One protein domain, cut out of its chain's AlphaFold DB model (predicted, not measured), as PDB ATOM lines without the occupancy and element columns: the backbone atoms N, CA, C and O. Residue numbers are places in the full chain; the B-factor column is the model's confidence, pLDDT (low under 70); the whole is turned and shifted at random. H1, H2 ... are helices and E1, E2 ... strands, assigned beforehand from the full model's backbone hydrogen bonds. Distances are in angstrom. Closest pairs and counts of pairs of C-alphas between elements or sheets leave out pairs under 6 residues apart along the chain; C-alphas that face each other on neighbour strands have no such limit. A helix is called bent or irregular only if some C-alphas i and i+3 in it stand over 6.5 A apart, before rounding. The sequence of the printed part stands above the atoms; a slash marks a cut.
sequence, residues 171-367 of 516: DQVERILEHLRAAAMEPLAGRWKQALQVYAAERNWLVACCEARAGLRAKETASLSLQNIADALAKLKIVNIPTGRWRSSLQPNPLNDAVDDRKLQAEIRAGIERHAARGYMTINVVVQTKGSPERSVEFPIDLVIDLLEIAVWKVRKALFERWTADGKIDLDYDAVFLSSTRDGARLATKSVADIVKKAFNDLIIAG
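What this domain is: This is residues 171 to 367 of the 516 residues of a protein of Rhizobium sp. CCGE 510 (UniProt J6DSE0). Three helices, the shorter H1 and the long H2 and H7, lie side by side with neighbours running opposite ways, and H6 prolongs this arched row beyond H7, meeting it at one end. Over one side of the row, H8 crosses H1 and H2, the long link from H7 to H8 folds back over H7, and a two-strand hairpin, E1 and E2, stands across the end where H7 begins, with H4 packed on E1. The printed part has 197 residues with eight named helices and two named strands, in the order H1 H2 H3 H4 H5 H6 E1 E2 H7 H8; the class is mostly helix, and the sheet E1 - E2 is antiparallel. The whole is compact and rounded, with a radius of gyration of the C-alphas of 16.5 A and spans of 43 by 40 by 35 A.

Where its parts are: H1 is residues 171 to 182, 15.9 A long, and its C-alpha 171 is at (116.647, 152.467, 94.567). H2, residues 192 to 213, is 30.8 A long. H3 is residues 218 to 223, H4 residues 226 to 235 and H5 residues 254 to 257. H6, residues 262 to 276, is 20.8 A long. The strands are E1, residues 282 to 288, 18.6 A long, and E2, residues 294 to 300, 19.0 A long. H7, residues 301 to 325, follows E2 with no residue between; it is the longest helix, 33.8 A, with C-alpha 301 at (115.737, 132.004, 101.516). H7 is neither bent nor irregular, but only just: C-alphas 313 and 316 are 6.4 A apart. H8, residues 349 to 362, is 20.2 A long and ends with C-alpha 362 at (127.680, 159.064, 103.161).

How they stand to each other: H2 is the hub, touching H1, H3, H7 and H8. H1 and H2 form a helical hairpin at a shallow tilt of 22 degrees, opposite ways; their closest C-alphas, of Arg 181 and Ala 201, are 5.1 A apart. H2 touches H7 at a shallow tilt of 29 degrees, opposite ways, closest at the C-alphas of Tyr 199 and Val 315, 5.5 A. With residues 204 to 208 alone H2 touches H8, about perpendicular at 89 degrees, closest at the C-alphas of Ala 208 and Val 356, 6.4 A. H3 touches H8 at a steep tilt of 41 degrees, with H8 residues 349 to 353 alone; the closest C-alphas, of Lys 219 and Thr 349, are 5.0 A apart. H6 and H7 only just touch, with 3 pairs of C-alphas within 8 A, the closest those of Ala 276 and Ile 301, 7.3 A. H5 touches H4, closest at the C-alphas of Leu 226 and Leu 255, 6.8 A. E1 and E2 form a hairpin at 149 degrees, with N 283 and O 299 2.8 A apart and N 297 and O 285 2.8 A apart, within hydrogen-bond range. The closest C-alphas of H4 and E1, of Ala 232 and Val 285, are 5.4 A apart. H1 and H7 are apart. Every O i to N i+4 pair is within hydrogen-bond range in H1, H2, H3, H4, H6 and H8, and 16 of 21 are in H7; H5 is too short for such a pair.

The domain as a whole: The two C-alphas farthest apart, of Pro 242 and Ile 364, are 46.5 A apart. The printed part has no cut. The links from H4 to H5, 18 residues, and from H7 to H8, 23 residues, are long. The mean pLDDT of the printed part is 88.1, with residues 242 to 252, 277, 279 and 290 to 292 under 70.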
ATOM      1  N   ASP A 171     115.385 151.912  95.086       94.19
ATOM      2  CA  ASP A 171     116.647 152.467  94.567       94.19
ATOM      3  C   ASP A 171     117.574 152.967  95.691       94.19
ATOM      4  O   ASP A 171     118.788 152.741  95.681       94.19
ATOM      5  N   GLN A 172     117.033 153.668  96.693       95.12
ATOM      6  CA  GLN A 172     117.817 154.125  97.842       95.12
ATOM      7  C   GLN A 172     118.323 152.961  98.691       95.12
ATOM      8  O   GLN A 172     119.452 153.020  99.188       95.12
ATOM      9  N   VAL A 173     117.509 151.923  98.884       96.25
ATOM     10  CA  VAL A 173     117.923 150.718  99.611       96.25
ATOM     11  C   VAL A 173     119.039 150.004  98.854       96.25
ATOM     12  O   VAL A 173     120.051 149.677  99.474       96.25
ATOM     13  N   GLU A 174     118.912 149.822  97.540       95.88
ATOM     14  CA  GLU A 174     119.951 149.215  96.703       95.88
ATOM     15  C   GLU A 174     121.264 149.993  96.780       95.88
ATOM     16  O   GLU A 174     122.288 149.415  97.141       95.88
ATOM     17  N   ARG A 175     121.225 151.321  96.617       96.75
ATOM     18  CA  ARG A 175     122.413 152.181  96.760       96.75
ATOM     19  C   ARG A 175     123.092 152.040  98.123       96.75
ATOM     20  O   ARG A 175     124.319 152.046  98.201       96.75
ATOM     21  N   ILE A 176     122.322 151.916  99.210       96.81
ATOM     22  CA  ILE A 176     122.871 151.683 100.559       96.81
ATOM     23  C   ILE A 176     123.581 150.330 100.630       96.81
ATOM     24  O   ILE A 176     124.681 150.246 101.183       96.81
ATOM     25  N   LEU A 177     122.958 149.275 100.103       96.81
ATOM     26  CA  LEU A 177     123.531 147.930 100.105       96.81
ATOM     27  C   LEU A 177     124.806 147.873  99.251       96.81
ATOM     28  O   LEU A 177     125.824 147.362  99.717       96.81
ATOM     29  N   GLU A 178     124.784 148.452  98.054       95.88
ATOM     30  CA  GLU A 178     125.943 148.549  97.165       95.88
ATOM     31  C   GLU A 178     127.090 149.329  97.805       95.88
ATOM     32  O   GLU A 178     128.217 148.839  97.833       95.88
ATOM     33  N   HIS A 179     126.816 150.494  98.407       95.75
ATOM     34  CA  HIS A 179     127.829 151.297  99.104       95.75
ATOM     35  C   HIS A 179     128.523 150.517 100.222       95.75
ATOM     36  O   HIS A 179     129.743 150.568 100.369       95.75
ATOM     37  N   LEU A 180     127.757 149.752 101.005       95.12
ATOM     38  CA  LEU A 180     128.309 148.926 102.081       95.12
ATOM     39  C   LEU A 180     129.146 147.751 101.562       95.12
ATOM     40  O   LEU A 180     130.081 147.337 102.250       95.12
ATOM     41  N   ARG A 181     128.828 147.235 100.368       94.75
ATOM     42  CA  ARG A 181     129.542 146.119  99.736       94.75
ATOM     43  C   ARG A 181     130.700 146.563  98.843       94.75
ATOM     44  O   ARG A 181     131.583 145.754  98.589       94.75
ATOM     45  N   ALA A 182     130.750 147.823  98.411       89.44
ATOM     46  CA  ALA A 182     131.709 148.325  97.423       89.44
ATOM     47  C   ALA A 182     133.171 147.996  97.769       89.44
ATOM     48  O   ALA A 182     133.919 147.512  96.926       89.44
ATOM     49  N   ALA A 183     133.559 148.151  99.038       76.00
ATOM     50  CA  ALA A 183     134.915 147.838  99.494       76.00
ATOM     51  C   ALA A 183     135.269 146.333  99.459       76.00
ATOM     52  O   ALA A 183     136.438 145.987  99.598       76.00
ATOM     53  N   ALA A 184     134.296 145.432  99.276       76.44
ATOM     54  CA  ALA A 184     134.546 144.014  99.012       76.44
ATOM     55  C   ALA A 184     134.932 143.732  97.550       76.44
ATOM     56  O   ALA A 184     135.477 142.669  97.263       76.44
ATOM     57  N   MET A 185     134.650 144.672  96.642       80.69
ATOM     58  CA  MET A 185     134.879 144.541  95.199       80.69
ATOM     59  C   MET A 185     136.245 145.096  94.766       80.69
ATOM     60  O   MET A 185     136.633 144.951  93.608       80.69
ATOM     61  N   GLU A 186     136.987 145.736  95.677       76.88
ATOM     62  CA  GLU A 186     138.327 146.251  95.398       76.88
ATOM     63  C   GLU A 186     139.355 145.103  95.282       76.88
ATOM     64  O   GLU A 186     139.360 144.193  96.119       76.88
ATOM     65  N   PRO A 187     140.262 145.131  94.284       72.19
ATOM     66  CA  PRO A 187     141.289 144.105  94.126       72.19
ATOM     67  C   PRO A 187     142.180 143.968  95.367       72.19
ATOM     68  O   PRO A 187     142.739 144.942  95.877       72.19
ATOM     69  N   LEU A 188     142.370 142.732  95.830       73.69
ATOM     70  CA  LEU A 188     143.256 142.429  96.952       73.69
ATOM     71  C   LEU A 188     144.721 142.482  96.500       73.69
ATOM     72  O   LEU A 188     145.159 141.648  95.714       73.69
ATOM     73  N   ALA A 189     145.526 143.376  97.079       72.12
ATOM     74  CA  ALA A 189     146.984 143.382  96.892       72.12
ATOM     75  C   ALA A 189     147.707 142.410  97.856       72.12
ATOM     76  O   ALA A 189     148.864 142.621  98.219       72.12
ATOM     77  N   GLY A 190     147.007 141.370  98.329       74.38
ATOM     78  CA  GLY A 190     147.551 140.300  99.175       74.38
ATOM     79  C   GLY A 190     147.826 140.661 100.642       74.38
ATOM     80  O   GLY A 190     148.328 139.824 101.389       74.38
ATOM     81  N   ARG A 191     147.510 141.880 101.105       85.62
ATOM     82  CA  ARG A 191     147.760 142.290 102.503       85.62
ATOM     83  C   ARG A 191     146.572 141.955 103.407       85.62
ATOM     84  O   ARG A 191     145.438 142.298 103.085       85.62
ATOM     85  N   TRP A 192     146.834 141.421 104.605       86.94
ATOM     86  CA  TRP A 192     145.788 141.110 105.600       86.94
ATOM     87  C   TRP A 192     144.858 142.295 105.897       86.94
ATOM     88  O   TRP A 192     143.646 142.132 105.977       86.94
ATOM     89  N   LYS A 193     145.403 143.514 105.993       86.38
ATOM     90  CA  LYS A 193     144.609 144.730 106.228       86.38
ATOM     91  C   LYS A 193     143.539 144.961 105.149       86.38
ATOM     92  O   LYS A 193     142.454 145.428 105.474       86.38
ATOM     93  N   GLN A 194     143.834 144.624 103.893       85.38
ATOM     94  CA  GLN A 194     142.875 144.724 102.789       85.38
ATOM     95  C   GLN A 194     141.847 143.592 102.852       85.38
ATOM     96  O   GLN A 194     140.656 143.853 102.736       85.38
ATOM     97  N   ALA A 195     142.277 142.358 103.137       88.06
ATOM     98  CA  ALA A 195     141.350 141.245 103.361       88.06
ATOM     99  C   ALA A 195     140.360 141.554 104.500       88.06
ATOM    100  O   ALA A 195     139.161 141.334 104.362       88.06
ATOM    101  N   LEU A 196     140.836 142.165 105.589       89.19
ATOM    102  CA  LEU A 196     139.997 142.598 106.705       89.19
ATOM    103  C   LEU A 196     138.961 143.652 106.290       89.19
ATOM    104  O   LEU A 196     137.841 143.632 106.801       89.19
ATOM    105  N   GLN A 197     139.313 144.555 105.371       89.12
ATOM    106  CA  GLN A 197     138.387 145.538 104.806       89.12
ATOM    107  C   GLN A 197     137.310 144.860 103.952       89.12
ATOM    108  O   GLN A 197     136.133 145.166 104.134       89.12
ATOM    109  N   VAL A 198     137.685 143.889 103.113       91.50
ATOM    110  CA  VAL A 198     136.740 143.074 102.329       91.50
ATOM    111  C   VAL A 198     135.787 142.305 103.247       91.50
ATOM    112  O   VAL A 198     134.570 142.387 103.093       91.50
ATOM    113  N   TYR A 199     136.309 141.627 104.271       92.50
ATOM    114  CA  TYR A 199     135.494 140.908 105.254       92.50
ATOM    115  C   TYR A 199     134.572 141.835 106.048       92.50
ATOM    116  O   TYR A 199     133.423 141.488 106.324       92.50
ATOM    117  N   ALA A 200     135.050 143.028 106.406       93.19
ATOM    118  CA  ALA A 200     134.222 144.035 107.046       93.19
ATOM    119  C   ALA A 200     133.104 144.522 106.114       93.19
ATOM    120  O   ALA A 200     131.986 144.699 106.591       93.19
ATOM    121  N   ALA A 201     133.376 144.712 104.823       94.62
ATOM    122  CA  ALA A 201     132.396 145.149 103.832       94.62
ATOM    123  C   ALA A 201     131.296 144.097 103.609       94.62
ATOM    124  O   ALA A 201     130.119 144.413 103.769       94.62
ATOM    125  N   GLU A 202     131.659 142.830 103.384       96.00
ATOM    126  CA  GLU A 202     130.700 141.717 103.257       96.00
ATOM    127  C   GLU A 202     129.827 141.577 104.516       96.00
ATOM    128  O   GLU A 202     128.600 141.489 104.440       96.00
ATOM    129  N   ARG A 203     130.443 141.649 105.707       96.44
ATOM    130  CA  ARG A 203     129.710 141.652 106.983       96.44
ATOM    131  C   ARG A 203     128.747 142.837 107.079       96.44
ATOM    132  O   ARG A 203     127.610 142.670 107.510       96.44
ATOM    133  N   ASN A 204     129.205 144.042 106.748       97.19
ATOM    134  CA  ASN A 204     128.406 145.262 106.856       97.19
ATOM    135  C   ASN A 204     127.208 145.240 105.897       97.19
ATOM    136  O   ASN A 204     126.112 145.642 106.288       97.19
ATOM    137  N   TRP A 205     127.410 144.740 104.677       97.88
ATOM    138  CA  TRP A 205     126.351 144.511 103.700       97.88
ATOM    139  C   TRP A 205     125.297 143.536 104.240       97.88
ATOM    140  O   TRP A 205     124.120 143.888 104.300       97.88
ATOM    141  N   LEU A 206     125.705 142.372 104.762       98.00
ATOM    142  CA  LEU A 206     124.783 141.395 105.358       98.00
ATOM    143  C   LEU A 206     124.017 141.935 106.573       98.00
ATOM    144  O   LEU A 206     122.838 141.619 106.754       98.00
ATOM    145  N   VAL A 207     124.659 142.766 107.398       97.75
ATOM    146  CA  VAL A 207     123.995 143.465 108.508       97.75
ATOM    147  C   VAL A 207     122.846 144.331 107.986       97.75
ATOM    148  O   VAL A 207     121.742 144.265 108.529       97.75
ATOM    149  N   ALA A 208     123.076 145.107 106.923       97.56
ATOM    150  CA  ALA A 208     122.033 145.924 106.310       97.56
ATOM    151  C   ALA A 208     120.960 145.068 105.615       97.56
ATOM    152  O   ALA A 208     119.776 145.373 105.753       97.56
ATOM    153  N   CYS A 209     121.332 143.958 104.964       97.75
ATOM    154  CA  CYS A 209     120.379 142.996 104.401       97.75
ATOM    155  C   CYS A 209     119.445 142.416 105.473       97.75
ATOM    156  O   CYS A 209     118.242 142.333 105.246       97.75
ATOM    157  N   CYS A 210     119.946 142.090 106.669       97.75
ATOM    158  CA  CYS A 210     119.101 141.632 107.777       97.75
ATOM    159  C   CYS A 210     118.067 142.687 108.211       97.75
ATOM    160  O   CYS A 210     116.929 142.352 108.548       97.75
ATOM    161  N   GLU A 211     118.433 143.970 108.205       97.12
ATOM    162  CA  GLU A 211     117.502 145.053 108.546       97.12
ATOM    163  C   GLU A 211     116.508 145.355 107.411       97.12
ATOM    164  O   GLU A 211     115.333 145.585 107.688       97.12
ATOM    165  N   ALA A 212     116.956 145.327 106.151       96.38
ATOM    166  CA  ALA A 212     116.156 145.678 104.974       96.38
ATOM    167  C   ALA A 212     115.262 144.539 104.460       96.38
ATOM    168  O   ALA A 212     114.185 144.807 103.935       96.38
ATOM    169  N   ARG A 213     115.693 143.279 104.599       94.88
ATOM    170  CA  ARG A 213     115.019 142.101 104.021       94.88
ATOM    171  C   ARG A 213     114.351 141.190 105.049       94.88
ATOM    172  O   ARG A 213     113.438 140.467 104.686       94.88
ATOM    173  N   ALA A 214     114.777 141.230 106.313       94.19
ATOM    174  CA  ALA A 214     114.135 140.501 107.419       94.19
ATOM    175  C   ALA A 214     113.586 141.446 108.509       94.19
ATOM    176  O   ALA A 214     113.087 141.016 109.552       94.19
ATOM    177  N   GLY A 215     113.704 142.762 108.308       94.50
ATOM    178  CA  GLY A 215     113.151 143.756 109.219       94.50
ATOM    179  C   GLY A 215     113.757 143.724 110.618       94.50
ATOM    180  O   GLY A 215     113.082 144.133 111.563       94.50
ATOM    181  N   LEU A 216     114.978 143.221 110.822       95.00
ATOM    182  CA  LEU A 216     115.575 143.143 112.159       95.00
ATOM    183  C   LEU A 216     115.869 144.532 112.750       95.00
ATOM    184  O   LEU A 216     116.089 145.515 112.046       95.00
ATOM    185  N   ARG A 217     115.846 144.643 114.084       93.69
ATOM    186  CA  ARG A 217     116.431 145.800 114.793       93.69
ATOM    187  C   ARG A 217     117.939 145.607 114.906       93.69
ATOM    188  O   ARG A 217     118.364 144.493 115.164       93.69
ATOM    189  N   ALA A 218     118.706 146.693 114.986       94.56
ATOM    190  CA  ALA A 218     120.144 146.636 115.284       94.56
ATOM    191  C   ALA A 218     120.528 145.718 116.466       94.56
ATOM    192  O   ALA A 218     121.548 145.034 116.425       94.56
ATOM    193  N   LYS A 219     119.708 145.679 117.533       93.25
ATOM    194  CA  LYS A 219     119.920 144.747 118.655       93.25
ATOM    195  C   LYS A 219     119.705 143.291 118.236       93.25
ATOM    196  O   LYS A 219     120.522 142.461 118.601       93.25
ATOM    197  N   GLU A 220     118.628 143.017 117.500       94.75
ATOM    198  CA  GLU A 220     118.274 141.681 117.005       94.75
ATOM    199  C   GLU A 220     119.343 141.176 116.025       94.75
ATOM    200  O   GLU A 220     119.815 140.056 116.180       94.75
ATOM    201  N   THR A 221     119.809 142.030 115.107       96.12
ATOM    202  CA  THR A 221     120.904 141.729 114.169       96.12
ATOM    203  C   THR A 221     122.211 141.419 114.900       96.12
ATOM    204  O   THR A 221     122.870 140.437 114.589       96.12
ATOM    205  N   ALA A 222     122.576 142.212 115.915       94.75
ATOM    206  CA  ALA A 222     123.769 141.958 116.729       94.75
ATOM    207  C   ALA A 222     123.666 140.667 117.566       94.75
ATOM    208  O   ALA A 222     124.669 139.998 117.822       94.75
ATOM    209  N   SER A 223     122.461 140.314 118.025       93.00
ATOM    210  CA  SER A 223     122.221 139.095 118.803       93.00
ATOM    211  C   SER A 223     121.989 137.847 117.952       93.00
ATOM    212  O   SER A 223     121.969 136.763 118.525       93.00
ATOM    213  N   LEU A 224     121.825 137.979 116.630       94.88
ATOM    214  CA  LEU A 224     121.578 136.849 115.737       94.88
ATOM    215  C   LEU A 224     122.688 135.806 115.891       94.88
ATOM    216  O   LEU A 224     123.880 136.140 115.854       94.88
ATOM    217  N   SER A 225     122.284 134.558 116.104       92.50
ATOM    218  CA  SER A 225     123.209 133.470 116.380       92.50
ATOM    219  C   SER A 225     123.084 132.303 115.413       92.50
ATOM    220  O   SER A 225     122.041 132.100 114.784       92.50
ATOM    221  N   LEU A 226     124.164 131.529 115.301       92.44
ATOM    222  CA  LEU A 226     124.187 130.292 114.532       92.44
ATOM    223  C   LEU A 226     123.177 129.298 115.094       92.44
ATOM    224  O   LEU A 226     122.528 128.601 114.320       92.44
ATOM    225  N   GLN A 227     122.987 129.266 116.418       90.19
ATOM    226  CA  GLN A 227     121.934 128.473 117.048       90.19
ATOM    227  C   GLN A 227     120.554 128.815 116.472       90.19
ATOM    228  O   GLN A 227     119.816 127.912 116.093       90.19
ATOM    229  N   ASN A 228     120.211 130.105 116.345       91.56
ATOM    230  CA  ASN A 228     118.897 130.504 115.829       91.56
ATOM    231  C   ASN A 228     118.663 130.016 114.393       91.56
ATOM    232  O   ASN A 228     117.553 129.598 114.063       91.56
ATOM    233  N   ILE A 229     119.695 130.062 113.547       94.06
ATOM    234  CA  ILE A 229     119.619 129.587 112.160       94.06
ATOM    235  C   ILE A 229     119.547 128.054 112.129       94.06
ATOM    236  O   ILE A 229     118.680 127.498 111.459       94.06
ATOM    237  N   ALA A 230     120.402 127.368 112.888       91.94
ATOM    238  CA  ALA A 230     120.439 125.909 112.960       91.94
ATOM    239  C   ALA A 230     119.104 125.324 113.446       91.94
ATOM    240  O   ALA A 230     118.571 124.413 112.814       91.94
ATOM    241  N   ASP A 231     118.514 125.895 114.500       90.00
ATOM    242  CA  ASP A 231     117.210 125.476 115.023       90.00
ATOM    243  C   ASP A 231     116.094 125.672 113.986       90.00
ATOM    244  O   ASP A 231     115.205 124.825 113.855       90.00
ATOM    245  N   ALA A 232     116.142 126.761 113.209       92.38
ATOM    246  CA  ALA A 232     115.181 127.013 112.139       92.38
ATOM    247  C   ALA A 232     115.290 125.967 111.014       92.38
ATOM    248  O   ALA A 232     114.273 125.422 110.577       92.38
ATOM    249  N   LEU A 233     116.513 125.635 110.588       93.00
ATOM    250  CA  LEU A 233     116.764 124.603 109.575       93.00
ATOM    251  C   LEU A 233     116.359 123.204 110.069       93.00
ATOM    252  O   LEU A 233     115.709 122.453 109.335       93.00
ATOM    253  N   ALA A 234     116.683 122.874 111.322       90.38
ATOM    254  CA  ALA A 234     116.335 121.602 111.951       90.38
ATOM    255  C   ALA A 234     114.814 121.431 112.081       90.38
ATOM    256  O   ALA A 234     114.265 120.390 111.714       90.38
ATOM    257  N   LYS A 235     114.100 122.478 112.522       89.94
ATOM    258  CA  LYS A 235     112.632 122.477 112.633       89.94
ATOM    259  C   LYS A 235     111.947 122.202 111.293       89.94
ATOM    260  O   LYS A 235     110.915 121.531 111.260       89.94
ATOM    261  N   LEU A 236     112.521 122.694 110.196       88.12
ATOM    262  CA  LEU A 236     112.027 122.463 108.836       88.12
ATOM    263  C   LEU A 236     112.501 121.134 108.227       88.12
ATOM    264  O   LEU A 236     112.107 120.814 107.105       88.12
ATOM    265  N   LYS A 237     113.312 120.350 108.953       88.44
ATOM    266  CA  LYS A 237     113.931 119.101 108.480       88.44
ATOM    267  C   LYS A 237     114.717 119.294 107.176       88.44
ATOM    268  O   LYS A 237     114.727 118.415 106.316       88.44
ATOM    269  N   ILE A 238     115.338 120.465 107.017       84.00
ATOM    270  CA  ILE A 238     116.178 120.798 105.858       84.00
ATOM    271  C   ILE A 238     117.465 119.967 105.888       84.00
ATOM    272  O   ILE A 238     117.888 119.434 104.864       84.00
ATOM    273  N   VAL A 239     118.034 119.824 107.083       82.75
ATOM    274  CA  VAL A 239     119.237 119.048 107.381       82.75
ATOM    275  C   VAL A 239     119.073 118.410 108.762       82.75
ATOM    276  O   VAL A 239     118.431 118.986 109.646       82.75
ATOM    277  N   ASN A 240     119.640 117.217 108.951       78.81
ATOM    278  CA  ASN A 240     119.685 116.554 110.254       78.81
ATOM    279  C   ASN A 240     120.784 117.179 111.122       78.81
ATOM    280  O   ASN A 240     121.842 116.598 111.341       78.81
ATOM    281  N   ILE A 241     120.521 118.387 111.607       74.69
ATOM    282  CA  ILE A 241     121.334 119.021 112.642       74.69
ATOM    283  C   ILE A 241     120.869 118.426 113.981       74.69
ATOM    284  O   ILE A 241     119.661 118.425 114.245       74.69
ATOM    285  N   PRO A 242     121.782 117.908 114.830       68.94
ATOM    286  CA  PRO A 242     121.452 117.577 116.213       68.94
ATOM    287  C   PRO A 242     120.707 118.747 116.860       68.94
ATOM    288  O   PRO A 242     120.915 119.886 116.473       68.94
ATOM    289  N   THR A 243     119.850 118.514 117.847       63.91
ATOM    290  CA  THR A 243     119.251 119.602 118.640       63.91
ATOM    291  C   THR A 243     119.975 119.688 119.980       63.91
ATOM    292  O   THR A 243     120.078 118.682 120.679       63.91
ATOM    293  N   GLY A 244     120.494 120.858 120.357       64.31
ATOM    294  CA  GLY A 244     121.314 121.028 121.560       64.31
ATOM    295  C   GLY A 244     121.765 122.475 121.761       64.31
ATOM    296  O   GLY A 244     121.450 123.334 120.947       64.31
ATOM    297  N   ARG A 245     122.473 122.762 122.862       65.06
ATOM    298  CA  ARG A 245     123.075 124.085 123.108       65.06
ATOM    299  C   ARG A 245     124.526 124.086 122.633       65.06
ATOM    300  O   ARG A 245     125.377 123.536 123.323       65.06
ATOM    301  N   TRP A 246     124.814 124.766 121.527       69.38
ATOM    302  CA  TRP A 246     126.176 124.893 120.988       69.38
ATOM    303  C   TRP A 246     126.775 126.234 121.396       69.38
ATOM    304  O   TRP A 246     126.456 127.268 120.817       69.38
ATOM    305  N   ARG A 247     127.577 126.251 122.465       62.53
ATOM    306  CA  ARG A 247     128.111 127.505 123.037       62.53
ATOM    307  C   ARG A 247     129.618 127.510 123.263       62.53
ATOM    308  O   ARG A 247     130.123 128.453 123.863       62.53
ATOM    309  N   SER A 248     130.341 126.477 122.842       59.53
ATOM    310  CA  SER A 248     131.781 126.390 123.088       59.53
ATOM    311  C   SER A 248     132.513 125.731 121.929       59.53
ATOM    312  O   SER A 248     131.911 125.060 121.096       59.53
ATOM    313  N   SER A 249     133.836 125.887 121.916       58.44
ATOM    314  CA  SER A 249     134.741 125.138 121.040       58.44
ATOM    315  C   SER A 249     134.646 123.618 121.228       58.44
ATOM    316  O   SER A 249     134.979 122.873 120.315       58.44
ATOM    317  N   LEU A 250     134.179 123.153 122.396       59.59
ATOM    318  CA  LEU A 250     134.011 121.730 122.716       59.59
ATOM    319  C   LEU A 250     132.713 121.140 122.143       59.59
ATOM    320  O   LEU A 250     132.608 119.929 121.984       59.59
ATOM    321  N   GLN A 251     131.719 121.987 121.865       65.19
ATOM    322  CA  GLN A 251     130.458 121.624 121.215       65.19
ATOM    323  C   GLN A 251     130.137 122.680 120.152       65.19
ATOM    324  O   GLN A 251     129.258 123.528 120.375       65.19
ATOM    325  N   PRO A 252     130.896 122.684 119.041       65.31
ATOM    326  CA  PRO A 252     130.709 123.660 117.985       65.31
ATOM    327  C   PRO A 252     129.316 123.517 117.373       65.31
ATOM    328  O   PRO A 252     128.700 122.451 117.361       65.31
ATOM    329  N   ASN A 253     128.783 124.644 116.908       78.31
ATOM    330  CA  ASN A 253     127.526 124.638 116.179       78.31
ATOM    331  C   ASN A 253     127.715 123.836 114.876       78.31
ATOM    332  O   ASN A 253     128.706 124.071 114.190       78.31
ATOM    333  N   PRO A 254     126.782 122.968 114.462       78.75
ATOM    334  CA  PRO A 254     126.936 122.197 113.222       78.75
ATOM    335  C   PRO A 254     127.125 123.060 111.964       78.75
ATOM    336  O   PRO A 254     127.774 122.646 111.009       78.75
ATOM    337  N   LEU A 255     126.620 124.300 111.962       87.62
ATOM    338  CA  LEU A 255     126.877 125.270 110.889       87.62
ATOM    339  C   LEU A 255     128.319 125.797 110.890       87.62
ATOM    340  O   LEU A 255     128.816 126.229 109.851       87.62
ATOM    341  N   ASN A 256     128.981 125.774 112.049       84.06
ATOM    342  CA  ASN A 256     130.409 126.031 112.190       84.06
ATOM    343  C   ASN A 256     131.242 124.830 111.722       84.06
ATOM    344  O   ASN A 256     132.263 125.040 111.086       84.06
ATOM    345  N   ASP A 257     130.801 123.598 111.972       79.19
ATOM    346  CA  ASP A 257     131.494 122.397 111.472       79.19
ATOM    347  C   ASP A 257     131.400 122.285 109.946       79.19
ATOM    348  O   ASP A 257     132.354 121.900 109.271       79.19
ATOM    349  N   ALA A 258     130.278 122.737 109.375       86.12
ATOM    350  CA  ALA A 258     130.090 122.830 107.931       86.12
ATOM    351  C   ALA A 258     131.104 123.754 107.234       86.12
ATOM    352  O   ALA A 258     131.214 123.709 106.016       86.12
ATOM    353  N   VAL A 259     131.857 124.593 107.954       88.62
ATOM    354  CA  VAL A 259     132.833 125.528 107.366       88.62
ATOM    355  C   VAL A 259     133.915 124.810 106.543       88.62
ATOM    356  O   VAL A 259     134.313 125.317 105.490       88.62
ATOM    357  N   ASP A 260     134.349 123.628 106.983       87.56
ATOM    358  CA  ASP A 260     135.371 122.818 106.301       87.56
ATOM    359  C   ASP A 260     134.801 121.580 105.591       87.56
ATOM    360  O   ASP A 260     135.491 120.949 104.788       87.56
ATOM    361  N   ASP A 261     133.523 121.267 105.809       91.06
ATOM    362  CA  ASP A 261     132.845 120.130 105.191       91.06
ATOM    363  C   ASP A 261     132.010 120.557 103.971       91.06
ATOM    364  O   ASP A 261     130.826 120.892 104.064       91.06
ATOM    365  N   ARG A 262     132.619 120.482 102.779       92.56
ATOM    366  CA  ARG A 262     131.937 120.770 101.502       92.56
ATOM    367  C   ARG A 262     130.722 119.876 101.245       92.56
ATOM    368  O   ARG A 262     129.801 120.303 100.549       92.56
ATOM    369  N   LYS A 263     130.715 118.641 101.758       91.31
ATOM    370  CA  LYS A 263     129.589 117.718 101.580       91.31
ATOM    371  C   LYS A 263     128.407 118.184 102.423       91.31
ATOM    372  O   LYS A 263     127.297 118.251 101.902       91.31
ATOM    373  N   LEU A 264     128.655 118.577 103.670       90.25
ATOM    374  CA  LEU A 264     127.632 119.150 104.542       90.25
ATOM    375  C   LEU A 264     127.110 120.494 104.006       90.25
ATOM    376  O   LEU A 264     125.903 120.717 104.012       90.25
ATOM    377  N   GLN A 265     127.978 121.360 103.463       93.50
ATOM    378  CA  GLN A 265     127.541 122.593 102.784       93.50
ATOM    379  C   GLN A 265     126.580 122.295 101.626       93.50
ATOM    380  O   GLN A 265     125.523 122.918 101.520       93.50
ATOM    381  N   ALA A 266     126.921 121.316 100.780       91.50
ATOM    382  CA  ALA A 266     126.078 120.901  99.664       91.50
ATOM    383  C   ALA A 266     124.748 120.287 100.135       91.50
ATOM    384  O   ALA A 266     123.706 120.572  99.546       91.50
ATOM    385  N   GLU A 267     124.757 119.493 101.210       91.69
ATOM    386  CA  GLU A 267     123.540 118.938 101.813       91.69
ATOM    387  C   GLU A 267     122.609 120.040 102.335       91.69
ATOM    388  O   GLU A 267     121.411 120.024 102.044       91.69
ATOM    389  N   ILE A 268     123.159 121.023 103.057       92.94
ATOM    390  CA  ILE A 268     122.401 122.170 103.568       92.94
ATOM    391  C   ILE A 268     121.794 122.957 102.404       92.94
ATOM    392  O   ILE A 268     120.590 123.222 102.419       92.94
ATOM    393  N   ARG A 269     122.589 123.276 101.372       93.44
ATOM    394  CA  ARG A 269     122.111 124.008 100.190       93.44
ATOM    395  C   ARG A 269     120.992 123.247  99.479       93.44
ATOM    396  O   ARG A 269     119.910 123.796  99.303       93.44
ATOM    397  N   ALA A 270     121.196 121.964  99.184       90.94
ATOM    398  CA  ALA A 270     120.184 121.125  98.545       90.94
ATOM    399  C   ALA A 270     118.914 120.980  99.404       90.94
ATOM    400  O   ALA A 270     117.806 120.827  98.892       90.94
ATOM    401  N   GLY A 271     119.036 120.998 100.732       90.44
ATOM    402  CA  GLY A 271     117.890 121.039 101.634       90.44
ATOM    403  C   GLY A 271     117.103 122.350 101.535       90.44
ATOM    404  O   GLY A 271     115.872 122.315 101.469       90.44
ATOM    405  N   ILE A 272     117.798 123.490 101.499       91.19
ATOM    406  CA  ILE A 272     117.189 124.817 101.345       91.19
ATOM    407  C   ILE A 272     116.523 124.940  99.967       91.19
ATOM    408  O   ILE A 272     115.367 125.347  99.885       91.19
ATOM    409  N   GLU A 273     117.189 124.505  98.901       86.69
ATOM    410  CA  GLU A 273     116.641 124.484  97.539       86.69
ATOM    411  C   GLU A 273     115.402 123.586  97.438       86.69
ATOM    412  O   GLU A 273     114.396 123.983  96.856       86.69
ATOM    413  N   ARG A 274     115.402 122.405  98.073       87.00
ATOM    414  CA  ARG A 274     114.197 121.556  98.164       87.00
ATOM    415  C   ARG A 274     113.057 122.233  98.922       87.00
ATOM    416  O   ARG A 274     111.893 121.965  98.625       87.00
ATOM    417  N   HIS A 275     113.362 123.063  99.919       85.50
ATOM    418  CA  HIS A 275     112.356 123.861 100.615       85.50
ATOM    419  C   HIS A 275     111.794 124.950  99.690       85.50
ATOM    420  O   HIS A 275     110.575 125.066  99.579       85.50
ATOM    421  N   ALA A 276     112.657 125.650  98.951       75.44
ATOM    422  CA  ALA A 276     112.257 126.632  97.944       75.44
ATOM    423  C   ALA A 276     111.393 126.016  96.830       75.44
ATOM    424  O   ALA A 276     110.326 126.532  96.513       75.44
ATOM    425  N   ALA A 277     111.780 124.846  96.312       69.75
ATOM    426  CA  ALA A 277     111.061 124.121  95.259       69.75
ATOM    427  C   ALA A 277     109.640 123.683  95.663       69.75
ATOM    428  O   ALA A 277     108.820 123.360  94.808       69.75
ATOM    429  N   ARG A 278     109.318 123.680  96.964       72.31
ATOM    430  CA  ARG A 278     107.952 123.457  97.473       72.31
ATOM    431  C   ARG A 278     107.106 124.739  97.511       72.31
ATOM    432  O   ARG A 278     105.995 124.700  98.030       72.31
ATOM    433  N   GLY A 279     107.625 125.856  97.004       65.94
ATOM    434  CA  GLY A 279     106.958 127.159  96.964       65.94
ATOM    435  C   GLY A 279     107.156 128.018  98.216       65.94
ATOM    436  O   GLY A 279     106.520 129.063  98.342       65.94
ATOM    437  N   TYR A 280     108.011 127.607  99.160       74.12
ATOM    438  CA  TYR A 280     108.343 128.444 100.312       74.12
ATOM    439  C   TYR A 280     109.384 129.490  99.913       74.12
ATOM    440  O   TYR A 280     110.396 129.151  99.318       74.12
ATOM    441  N   MET A 281     109.168 130.752 100.289       80.62
ATOM    442  CA  MET A 281     110.090 131.858  99.969       80.62
ATOM    443  C   MET A 281     110.935 132.299 101.173       80.62
ATOM    444  O   MET A 281     111.876 133.083 101.037       80.62
ATOM    445  N   THR A 282     110.595 131.818 102.372       88.38
ATOM    446  CA  THR A 282     111.166 132.300 103.634       88.38
ATOM    447  C   THR A 282     111.357 131.182 104.650       88.38
ATOM    448  O   THR A 282     110.549 130.259 104.721       88.38
ATOM    449  N   ILE A 283     112.351 131.336 105.523       92.06
ATOM    450  CA  ILE A 283     112.601 130.496 106.694       92.06
ATOM    451  C   ILE A 283     112.323 131.311 107.960       92.06
ATOM    452  O   ILE A 283     112.789 132.437 108.117       92.06
ATOM    453  N   ASN A 284     111.561 130.726 108.882       92.81
ATOM    454  CA  ASN A 284     111.201 131.357 110.146       92.81
ATOM    455  C   ASN A 284     112.313 131.194 111.190       92.81
ATOM    456  O   ASN A 284     112.492 130.107 111.740       92.81
ATOM    457  N   VAL A 285     113.021 132.280 111.492       93.69
ATOM    458  CA  VAL A 285     114.102 132.331 112.487       93.69
ATOM    459  C   VAL A 285     113.603 133.011 113.757       93.69
ATOM    460  O   VAL A 285     113.066 134.118 113.717       93.69
ATOM    461  N   VAL A 286     113.791 132.366 114.908       91.25
ATOM    462  CA  VAL A 286     113.405 132.932 116.207       91.25
ATOM    463  C   VAL A 286     114.501 133.875 116.702       91.25
ATOM    464  O   VAL A 286     115.649 133.465 116.850       91.25
ATOM    465  N   VAL A 287     114.155 135.137 116.975       90.88
ATOM    466  CA  VAL A 287     115.100 136.160 117.461       90.88
ATOM    467  C   VAL A 287     114.668 136.746 118.802       90.88
ATOM    468  O   VAL A 287     113.480 136.916 119.091       90.88
ATOM    469  N   GLN A 288     115.651 137.134 119.616       84.62
ATOM    470  CA  GLN A 288     115.409 137.778 120.906       84.62
ATOM    471  C   GLN A 288     115.096 139.268 120.749       84.62
ATOM    472  O   GLN A 288     115.917 140.051 120.264       84.62
ATOM    473  N   THR A 289     113.927 139.702 121.224       76.12
ATOM    474  CA  THR A 289     113.503 141.100 121.082       76.12
ATOM    475  C   THR A 289     113.868 141.975 122.290       76.12
ATOM    476  O   THR A 289     114.435 141.563 123.309       76.12
ATOM    477  N   LYS A 290     113.538 143.268 122.187       65.00
ATOM    478  CA  LYS A 290     113.663 144.228 123.290       65.00
ATOM    479  C   LYS A 290     112.613 143.922 124.369       65.00
ATOM    480  O   LYS A 290     111.440 144.207 124.161       65.00
ATOM    481  N   GLY A 291     113.058 143.465 125.542       59.16
ATOM    482  CA  GLY A 291     112.192 143.209 126.704       59.16
ATOM    483  C   GLY A 291     111.913 141.731 126.993       59.16
ATOM    484  O   GLY A 291     111.027 141.455 127.793       59.16
ATOM    485  N   SER A 292     112.662 140.822 126.360       57.84
ATOM    486  CA  SER A 292     112.679 139.368 126.593       57.84
ATOM    487  C   SER A 292     111.618 138.460 125.939       57.84
ATOM    488  O   SER A 292     111.788 137.256 126.096       57.84
ATOM    489  N   PRO A 293     110.597 138.896 125.165       74.38
ATOM    490  CA  PRO A 293     109.877 137.943 124.329       74.38
ATOM    491  C   PRO A 293     110.700 137.615 123.078       74.38
ATOM    492  O   PRO A 293     111.288 138.500 122.448       74.38
ATOM    493  N   GLU A 294     110.749 136.342 122.721       84.56
ATOM    494  CA  GLU A 294     111.214 135.893 121.412       84.56
ATOM    495  C   GLU A 294     110.133 136.176 120.362       84.56
ATOM    496  O   GLU A 294     108.942 136.220 120.682       84.56
ATOM    497  N   ARG A 295     110.533 136.402 119.109       87.94
ATOM    498  CA  ARG A 295     109.595 136.472 117.979       87.94
ATOM    499  C   ARG A 295     110.132 135.679 116.798       87.94
ATOM    500  O   ARG A 295     111.343 135.643 116.592       87.94
ATOM    501  N   SER A 296     109.226 135.102 116.016       88.44
ATOM    502  CA  SER A 296     109.561 134.515 114.719       88.44
ATOM    503  C   SER A 296     109.747 135.625 113.687       88.44
ATOM    504  O   SER A 296     108.972 136.583 113.661       88.44
ATOM    505  N   VAL A 297     110.778 135.512 112.859       91.75
ATOM    506  CA  VAL A 297     111.076 136.439 111.767       91.75
ATOM    507  C   VAL A 297     111.204 135.653 110.480       91.75
ATOM    508  O   VAL A 297     111.926 134.661 110.433       91.75
ATOM    509  N   GLU A 298     110.543 136.122 109.435       90.62
ATOM    510  CA  GLU A 298     110.630 135.537 108.104       90.62
ATOM    511  C   GLU A 298     111.900 136.047 107.413       90.62
ATOM    512  O   GLU A 298     111.989 137.210 107.019       90.62
ATOM    513  N   PHE A 299     112.907 135.183 107.299       94.62
ATOM    514  CA  PHE A 299     114.109 135.455 106.517       94.62
ATOM    515  C   PHE A 299     113.893 134.944 105.095       94.62
ATOM    516  O   PHE A 299     113.601 133.756 104.944       94.62
ATOM    517  N   PRO A 300     114.070 135.772 104.052       92.56
ATOM    518  CA  PRO A 300     114.108 135.280 102.679       92.56
ATOM    519  C   PRO A 300     115.150 134.171 102.521       92.56
ATOM    520  O   PRO A 300     116.221 134.248 103.126       92.56
ATOM    521  N   ILE A 301     114.841 133.153 101.720       91.94
ATOM    522  CA  ILE A 301     115.737 132.004 101.516       91.94
ATOM    523  C   ILE A 301     117.125 132.455 101.048       91.94
ATOM    524  O   ILE A 301     118.121 132.041 101.642       91.94
ATOM    525  N   ASP A 302     117.189 133.379 100.091       92.62
ATOM    526  CA  ASP A 302     118.457 133.913  99.579       92.62
ATOM    527  C   ASP A 302     119.280 134.591 100.678       92.62
ATOM    528  O   ASP A 302     120.493 134.430 100.736       92.62
ATOM    529  N   LEU A 303     118.623 135.277 101.624       96.25
ATOM    530  CA  LEU A 303     119.316 135.865 102.769       96.25
ATOM    531  C   LEU A 303     119.898 134.785 103.690       96.25
ATOM    532  O   LEU A 303     120.982 134.975 104.232       96.25
ATOM    533  N   VAL A 304     119.204 133.662 103.895       96.94
ATOM    534  CA  VAL A 304     119.744 132.548 104.694       96.94
ATOM    535  C   VAL A 304     120.966 131.940 104.009       96.94
ATOM    536  O   VAL A 304     121.964 131.689 104.682       96.94
ATOM    537  N   ILE A 305     120.915 131.759 102.688       96.00
ATOM    538  CA  ILE A 305     122.050 131.276 101.894       96.00
ATOM    539  C   ILE A 305     123.225 132.253 102.007       96.00
ATOM    540  O   ILE A 305     124.317 131.842 102.391       96.00
ATOM    541  N   ASP A 306     122.992 133.548 101.786       97.19
ATOM    542  CA  ASP A 306     124.011 134.594 101.903       97.19
ATOM    543  C   ASP A 306     124.649 134.621 103.305       97.19
ATOM    544  O   ASP A 306     125.867 134.761 103.451       97.19
ATOM    545  N   LEU A 307     123.850 134.455 104.365       97.50
ATOM    546  CA  LEU A 307     124.362 134.381 105.734       97.50
ATOM    547  C   LEU A 307     125.278 133.169 105.930       97.50
ATOM    548  O   LEU A 307     126.345 133.310 106.527       97.50
ATOM    549  N   LEU A 308     124.897 131.995 105.430       96.38
ATOM    550  CA  LEU A 308     125.711 130.786 105.546       96.38
ATOM    551  C   LEU A 308     126.993 130.889 104.712       96.38
ATOM    552  O   LEU A 308     128.088 130.741 105.249       96.38
ATOM    553  N   GLU A 309     126.878 131.207 103.427       95.88
ATOM    554  CA  GLU A 309     128.003 131.186 102.491       95.88
ATOM    555  C   GLU A 309     128.992 132.322 102.737       95.88
ATOM    556  O   GLU A 309     130.206 132.107 102.803       95.88
ATOM    557  N   ILE A 310     128.482 133.543 102.901       95.56
ATOM    558  CA  ILE A 310     129.325 134.732 102.995       95.56
ATOM    559  C   ILE A 310     129.701 134.989 104.451       95.56
ATOM    560  O   ILE A 310     130.892 135.081 104.758       95.56
ATOM    561  N   ALA A 311     128.732 135.095 105.367       95.25
ATOM    562  CA  ALA A 311     129.055 135.412 106.761       95.25
ATOM    563  C   ALA A 311     129.750 134.250 107.476       95.25
ATOM    564  O   ALA A 311     130.784 134.481 108.106       95.25
ATOM    565  N   VAL A 312     129.225 133.024 107.390       94.56
ATOM    566  CA  VAL A 312     129.737 131.893 108.182       94.56
ATOM    567  C   VAL A 312     130.926 131.211 107.503       94.56
ATOM    568  O   VAL A 312     132.024 131.202 108.063       94.56
ATOM    569  N   TRP A 313     130.737 130.668 106.301       94.75
ATOM    570  CA  TRP A 313     131.726 129.801 105.649       94.75
ATOM    571  C   TRP A 313     132.916 130.557 105.048       94.75
ATOM    572  O   TRP A 313     133.997 129.984 104.924       94.75
ATOM    573  N   LYS A 314     132.759 131.848 104.721       93.25
ATOM    574  CA  LYS A 314     133.833 132.694 104.168       93.25
ATOM    575  C   LYS A 314     134.405 133.672 105.195       93.25
ATOM    576  O   LYS A 314     135.558 133.543 105.598       93.25
ATOM    577  N   VAL A 315     133.618 134.664 105.619       93.19
ATOM    578  CA  VAL A 315     134.103 135.772 106.462       93.19
ATOM    579  C   VAL A 315     134.509 135.280 107.847       93.19
ATOM    580  O   VAL A 315     135.634 135.517 108.287       93.19
ATOM    581  N   ARG A 316     133.604 134.594 108.551       92.75
ATOM    582  CA  ARG A 316     133.846 134.133 109.919       92.75
ATOM    583  C   ARG A 316     134.955 133.087 109.969       92.75
ATOM    584  O   ARG A 316     135.820 133.217 110.829       92.75
ATOM    585  N   LYS A 317     134.987 132.146 109.017       91.94
ATOM    586  CA  LYS A 317     136.102 131.204 108.827       91.94
ATOM    587  C   LYS A 317     137.458 131.914 108.805       91.94
ATOM    588  O   LYS A 317     138.290 131.671 109.673       91.94
ATOM    589  N   ALA A 318     137.648 132.834 107.860       91.12
ATOM    590  CA  ALA A 318     138.934 133.497 107.662       91.12
ATOM    591  C   ALA A 318     139.369 134.326 108.883       91.12
ATOM    592  O   ALA A 318     140.553 134.398 109.215       91.12
ATOM    593  N   LEU A 319     138.411 134.957 109.568       91.31
ATOM    594  CA  LEU A 319     138.677 135.683 110.806       91.31
ATOM    595  C   LEU A 319     139.076 134.739 111.954       91.31
ATOM    596  O   LEU A 319     140.022 135.036 112.681       91.31
ATOM    597  N   PHE A 320     138.392 133.603 112.101       90.81
ATOM    598  CA  PHE A 320     138.689 132.593 113.120       90.81
ATOM    599  C   PHE A 320     140.062 131.956 112.919       90.81
ATOM    600  O   PHE A 320     140.835 131.897 113.872       90.81
ATOM    601  N   GLU A 321     140.389 131.532 111.697       90.25
ATOM    602  CA  GLU A 321     141.707 130.977 111.361       90.25
ATOM    603  C   GLU A 321     142.818 131.964 111.725       90.25
ATOM    604  O   GLU A 321     143.787 131.603 112.395       90.25
ATOM    605  N   ARG A 322     142.643 133.242 111.356       90.25
ATOM    606  CA  ARG A 322     143.621 134.283 111.666       90.25
ATOM    607  C   ARG A 322     143.791 134.494 113.167       90.25
ATOM    608  O   ARG A 322     144.918 134.510 113.650       90.25
ATOM    609  N   TRP A 323     142.700 134.699 113.902       90.12
ATOM    610  CA  TRP A 323     142.788 135.009 115.330       90.12
ATOM    611  C   TRP A 323     143.251 133.817 116.162       90.12
ATOM    612  O   TRP A 323     143.989 134.009 117.126       90.12
ATOM    613  N   THR A 324     142.896 132.598 115.758       89.50
ATOM    614  CA  THR A 324     143.428 131.375 116.370       89.50
ATOM    615  C   THR A 324     144.937 131.276 116.144       89.50
ATOM    616  O   THR A 324     145.674 131.000 117.087       89.50
ATOM    617  N   ALA A 325     145.421 131.579 114.931       88.94
ATOM    618  CA  ALA A 325     146.857 131.628 114.639       88.94
ATOM    619  C   ALA A 325     147.589 132.724 115.440       88.94
ATOM    620  O   ALA A 325     148.733 132.534 115.843       88.94
ATOM    621  N   ASP A 326     146.912 133.841 115.729       88.69
ATOM    622  CA  ASP A 326     147.395 134.910 116.614       88.69
ATOM    623  C   ASP A 326     147.252 134.555 118.124       88.69
ATOM    624  O   ASP A 326     147.484 135.404 118.988       88.69
ATOM    625  N   GLY A 327     146.866 133.316 118.468       87.88
ATOM    626  CA  GLY A 327     146.798 132.794 119.841       87.88
ATOM    627  C   GLY A 327     145.564 133.216 120.646       87.88
ATOM    628  O   GLY A 327     145.571 133.139 121.876       87.88
ATOM    629  N   LYS A 328     144.504 133.700 119.990       85.94
ATOM    630  CA  LYS A 328     143.272 134.140 120.663       85.94
ATOM    631  C   LYS A 328     142.390 132.947 121.021       85.94
ATOM    632  O   LYS A 328     142.144 132.079 120.191       85.94
ATOM    633  N   ILE A 329     141.880 132.951 122.253       76.94
ATOM    634  CA  ILE A 329     141.069 131.856 122.816       76.94
ATOM    635  C   ILE A 329     139.614 132.246 123.121       76.94
ATOM    636  O   ILE A 329     138.777 131.367 123.291       76.94
ATOM    637  N   ASP A 330     139.296 133.543 123.170       82.19
ATOM    638  CA  ASP A 330     137.968 134.062 123.538       82.19
ATOM    639  C   ASP A 330     137.160 134.485 122.297       82.19
ATOM    640  O   ASP A 330     136.795 135.647 122.114       82.19
ATOM    641  N   LEU A 331     136.961 133.538 121.376       86.88
ATOM    642  CA  LEU A 331     136.174 133.747 120.158       86.88
ATOM    643  C   LEU A 331     134.685 133.466 120.433       86.88
ATOM    644  O   LEU A 331     134.347 132.472 121.074       86.88
ATOM    645  N   ASP A 332     133.767 134.288 119.910       88.75
ATOM    646  CA  ASP A 332     132.325 133.997 120.009       88.75
ATOM    647  C   ASP A 332     131.919 132.968 118.939       88.75
ATOM    648  O   ASP A 332     131.683 133.296 117.771       88.75
ATOM    649  N   TYR A 333     131.841 131.700 119.348       87.44
ATOM    650  CA  TYR A 333     131.509 130.576 118.469       87.44
ATOM    651  C   TYR A 333     130.046 130.549 118.002       87.44
ATOM    652  O   TYR A 333     129.761 129.839 117.043       87.44
ATOM    653  N   ASP A 334     129.138 131.317 118.610       88.81
ATOM    654  CA  ASP A 334     127.707 131.318 118.269       88.81
ATOM    655  C   ASP A 334     127.281 132.588 117.506       88.81
ATOM    656  O   ASP A 334     126.236 132.617 116.861       88.81
ATOM    657  N   ALA A 335     128.069 133.663 117.532       91.88
ATOM    658  CA  ALA A 335     127.758 134.886 116.795       91.88
ATOM    659  C   ALA A 335     127.849 134.702 115.270       91.88
ATOM    660  O   ALA A 335     128.870 134.265 114.739       91.88
ATOM    661  N   VAL A 336     126.813 135.157 114.552       94.38
ATOM    662  CA  VAL A 336     126.850 135.271 113.081       94.38
ATOM    663  C   VAL A 336     127.797 136.391 112.646       94.38
ATOM    664  O   VAL A 336     128.601 136.222 111.733       94.38
ATOM    665  N   PHE A 337     127.724 137.546 113.317       95.81
ATOM    666  CA  PHE A 337     128.514 138.727 112.974       95.81
ATOM    667  C   PHE A 337     129.592 139.008 114.018       95.81
ATOM    668  O   PHE A 337     129.295 139.305 115.179       95.81
ATOM    669  N   LEU A 338     130.848 139.000 113.573       93.50
ATOM    670  CA  LEU A 338     132.015 139.268 114.410       93.50
ATOM    671  C   LEU A 338     132.573 140.677 114.206       93.50
ATOM    672  O   LEU A 338     132.497 141.275 113.125       93.50
ATOM    673  N   SER A 339     133.166 141.212 115.265       90.81
ATOM    674  CA  SER A 339     133.892 142.474 115.235       90.81
ATOM    675  C   SER A 339     135.264 142.290 114.592       90.81
ATOM    676  O   SER A 339     136.117 141.597 115.132       90.81
ATOM    677  N   SER A 340     135.522 143.002 113.495       83.50
ATOM    678  CA  SER A 340     136.835 143.003 112.822       83.50
ATOM    679  C   SER A 340     137.952 143.630 113.668       83.50
ATOM    680  O   SER A 340     139.119 143.472 113.336       83.50
ATOM    681  N   THR A 341     137.606 144.379 114.720       80.50
ATOM    682  CA  THR A 341     138.549 145.158 115.544       80.50
ATOM    683  C   THR A 341     138.626 144.698 116.997       80.50
ATOM    684  O   THR A 341     139.352 145.297 117.782       80.50
ATOM    685  N   ARG A 342     137.838 143.688 117.387       81.69
ATOM    686  CA  ARG A 342     137.796 143.170 118.765       81.69
ATOM    687  C   ARG A 342     138.011 141.660 118.788       81.69
ATOM    688  O   ARG A 342     137.242 140.960 119.429       81.69
ATOM    689  N   ASP A 343     138.998 141.192 118.031       81.12
ATOM    690  CA  ASP A 343     139.586 139.851 118.148       81.12
ATOM    691  C   ASP A 343     138.575 138.695 118.303       81.12
ATOM    692  O   ASP A 343     138.710 137.874 119.200       81.12
ATOM    693  N   GLY A 344     137.531 138.633 117.469       78.69
ATOM    694  CA  GLY A 344     136.557 137.528 117.523       78.69
ATOM    695  C   GLY A 344     135.375 137.711 118.452       78.69
ATOM    696  O   GLY A 344     134.499 136.848 118.485       78.69
ATOM    697  N   ALA A 345     135.271 138.856 119.120       89.88
ATOM    698  CA  ALA A 345     134.068 139.214 119.852       89.88
ATOM    699  C   ALA A 345     132.887 139.482 118.905       89.88
ATOM    700  O   ALA A 345     133.039 140.009 117.795       89.88
ATOM    701  N   ARG A 346     131.676 139.213 119.398       93.31
ATOM    702  CA  ARG A 346     130.411 139.579 118.750       93.31
ATOM    703  C   ARG A 346     130.360 141.053 118.362       93.31
ATOM    704  O   ARG A 346     130.774 141.941 119.113       93.31
ATOM    705  N   LEU A 347     129.771 141.332 117.204       94.94
ATOM    706  CA  LEU A 347     129.517 142.696 116.765       94.94
ATOM    707  C   LEU A 347     128.533 143.394 117.720       94.94
ATOM    708  O   LEU A 347     127.401 142.954 117.917       94.94
ATOM    709  N   ALA A 348     128.953 144.507 118.323       94.31
ATOM    710  CA  ALA A 348     128.123 145.226 119.282       94.31
ATOM    711  C   ALA A 348     126.909 145.890 118.604       94.31
ATOM    712  O   ALA A 348     127.005 146.408 117.492       94.31
ATOM    713  N   THR A 349     125.785 145.998 119.322       94.31
ATOM    714  CA  THR A 349     124.572 146.687 118.832       94.31
ATOM    715  C   THR A 349     124.847 148.115 118.360       94.31
ATOM    716  O   THR A 349     124.278 148.560 117.366       94.31
ATOM    717  N   LYS A 350     125.730 148.841 119.061       94.00
ATOM    718  CA  LYS A 350     126.131 150.192 118.659       94.00
ATOM    719  C   LYS A 350     126.870 150.172 117.317       94.00
ATOM    720  O   LYS A 350     126.554 150.979 116.457       94.00
ATOM    721  N   SER A 351     127.776 149.214 117.117       95.56
ATOM    722  CA  SER A 351     128.514 149.055 115.862       95.56
ATOM    723  C   SER A 351     127.581 148.776 114.686       95.56
ATOM    724  O   SER A 351     127.736 149.415 113.655       95.56
ATOM    725  N   VAL A 352     126.577 147.904 114.850       96.38
ATOM    726  CA  VAL A 352     125.535 147.680 113.826       96.38
ATOM    727  C   VAL A 352     124.835 148.991 113.454       96.38
ATOM    728  O   VAL A 352     124.759 149.343 112.278       96.38
ATOM    729  N   ALA A 353     124.375 149.749 114.455       94.94
ATOM    730  CA  ALA A 353     123.693 151.017 114.218       94.94
ATOM    731  C   ALA A 353     124.600 152.055 113.530       94.94
ATOM    732  O   ALA A 353     124.135 152.768 112.642       94.94
ATOM    733  N   ASP A 354     125.873 152.128 113.923       96.12
ATOM    734  CA  ASP A 354     126.854 153.064 113.369       96.12
ATOM    735  C   ASP A 354     127.232 152.704 111.921       96.12
ATOM    736  O   ASP A 354     127.315 153.608 111.094       96.12
ATOM    737  N   ILE A 355     127.386 151.412 111.591       95.69
ATOM    738  CA  ILE A 355     127.649 150.927 110.220       95.69
ATOM    739  C   ILE A 355     126.560 151.423 109.269       95.69
ATOM    740  O   ILE A 355     126.851 152.098 108.282       95.69
ATOM    741  N   VAL A 356     125.298 151.129 109.590       96.50
ATOM    742  CA  VAL A 356     124.179 151.482 108.713       96.50
ATOM    743  C   VAL A 356     123.983 152.996 108.684       96.50
ATOM    744  O   VAL A 356     123.823 153.579 107.619       96.50
ATOM    745  N   LYS A 357     124.056 153.676 109.837       95.81
ATOM    746  CA  LYS A 357     123.928 155.140 109.897       95.81
ATOM    747  C   LYS A 357     125.008 155.847 109.074       95.81
ATOM    748  O   LYS A 357     124.703 156.856 108.445       95.81
ATOM    749  N   LYS A 358     126.241 155.334 109.070       95.94
ATOM    750  CA  LYS A 358     127.320 155.883 108.249       95.94
ATOM    751  C   LYS A 358     126.959 155.822 106.763       95.94
ATOM    752  O   LYS A 358     127.045 156.849 106.111       95.94
ATOM    753  N   ALA A 359     126.455 154.692 106.263       96.31
ATOM    754  CA  ALA A 359     126.030 154.582 104.864       96.31
ATOM    755  C   ALA A 359     124.908 155.568 104.490       96.31
ATOM    756  O   ALA A 359     124.983 156.211 103.449       96.31
ATOM    757  N   PHE A 360     123.905 155.747 105.360       95.88
ATOM    758  CA  PHE A 360     122.868 156.770 105.155       95.88
ATOM    759  C   PHE A 360     123.472 158.176 105.043       95.88
ATOM    760  O   PHE A 360     123.094 158.937 104.156       95.88
ATOM    761  N   ASN A 361     124.417 158.516 105.921       94.88
ATOM    762  CA  ASN A 361     125.072 159.820 105.906       94.88
ATOM    763  C   ASN A 361     125.946 160.015 104.658       94.88
ATOM    764  O   ASN A 361     125.846 161.059 104.020       94.88
ATOM    765  N   ASP A 362     126.766 159.020 104.310       95.06
ATOM    766  CA  ASP A 362     127.680 159.064 103.161       95.06
ATOM    767  C   ASP A 362     126.907 159.251 101.840       95.06
ATOM    768  O   ASP A 362     127.358 159.967 100.952       95.06
ATOM    769  N   LEU A 363     125.715 158.653 101.730       95.31
ATOM    770  CA  LEU A 363     124.844 158.749 100.552       95.31
ATOM    771  C   LEU A 363     123.836 159.907 100.604       95.31
ATOM    772  O   LEU A 363     123.049 160.067  99.669       95.31
ATOM    773  N   ILE A 364     123.834 160.701 101.681       93.62
ATOM    774  CA  ILE A 364     122.893 161.813 101.902       93.62
ATOM    775  C   ILE A 364     121.426 161.323 101.868       93.62
ATOM    776  O   ILE A 364     120.509 161.999 101.404       93.62
ATOM    777  N   ILE A 365     121.177 160.120 102.388       92.50
ATOM    778  CA  ILE A 365     119.832 159.555 102.535       92.50
ATOM    779  C   ILE A 365     119.351 159.834 103.962       92.50
ATOM    780  O   ILE A 365     120.016 159.523 104.952       92.50
ATOM    781  N   ALA A 366     118.166 160.426 104.098       89.12
ATOM    782  CA  ALA A 366     117.620 160.781 105.403       89.12
ATOM    783  C   ALA A 366     117.192 159.530 106.189       89.12
ATOM    784  O   ALA A 366     116.160 158.924 105.903       89.12
ATOM    785  N   GLY A 367     117.920 159.160 107.247       90.19
ATOM    786  CA  GLY A 367     117.500 158.022 108.059       90.19
ATOM    787  C   GLY A 367     118.578 157.348 108.893       90.19
ATOM    788  O   GLY A 367     119.543 157.957 109.342       90.19
TER     789      GLY A 367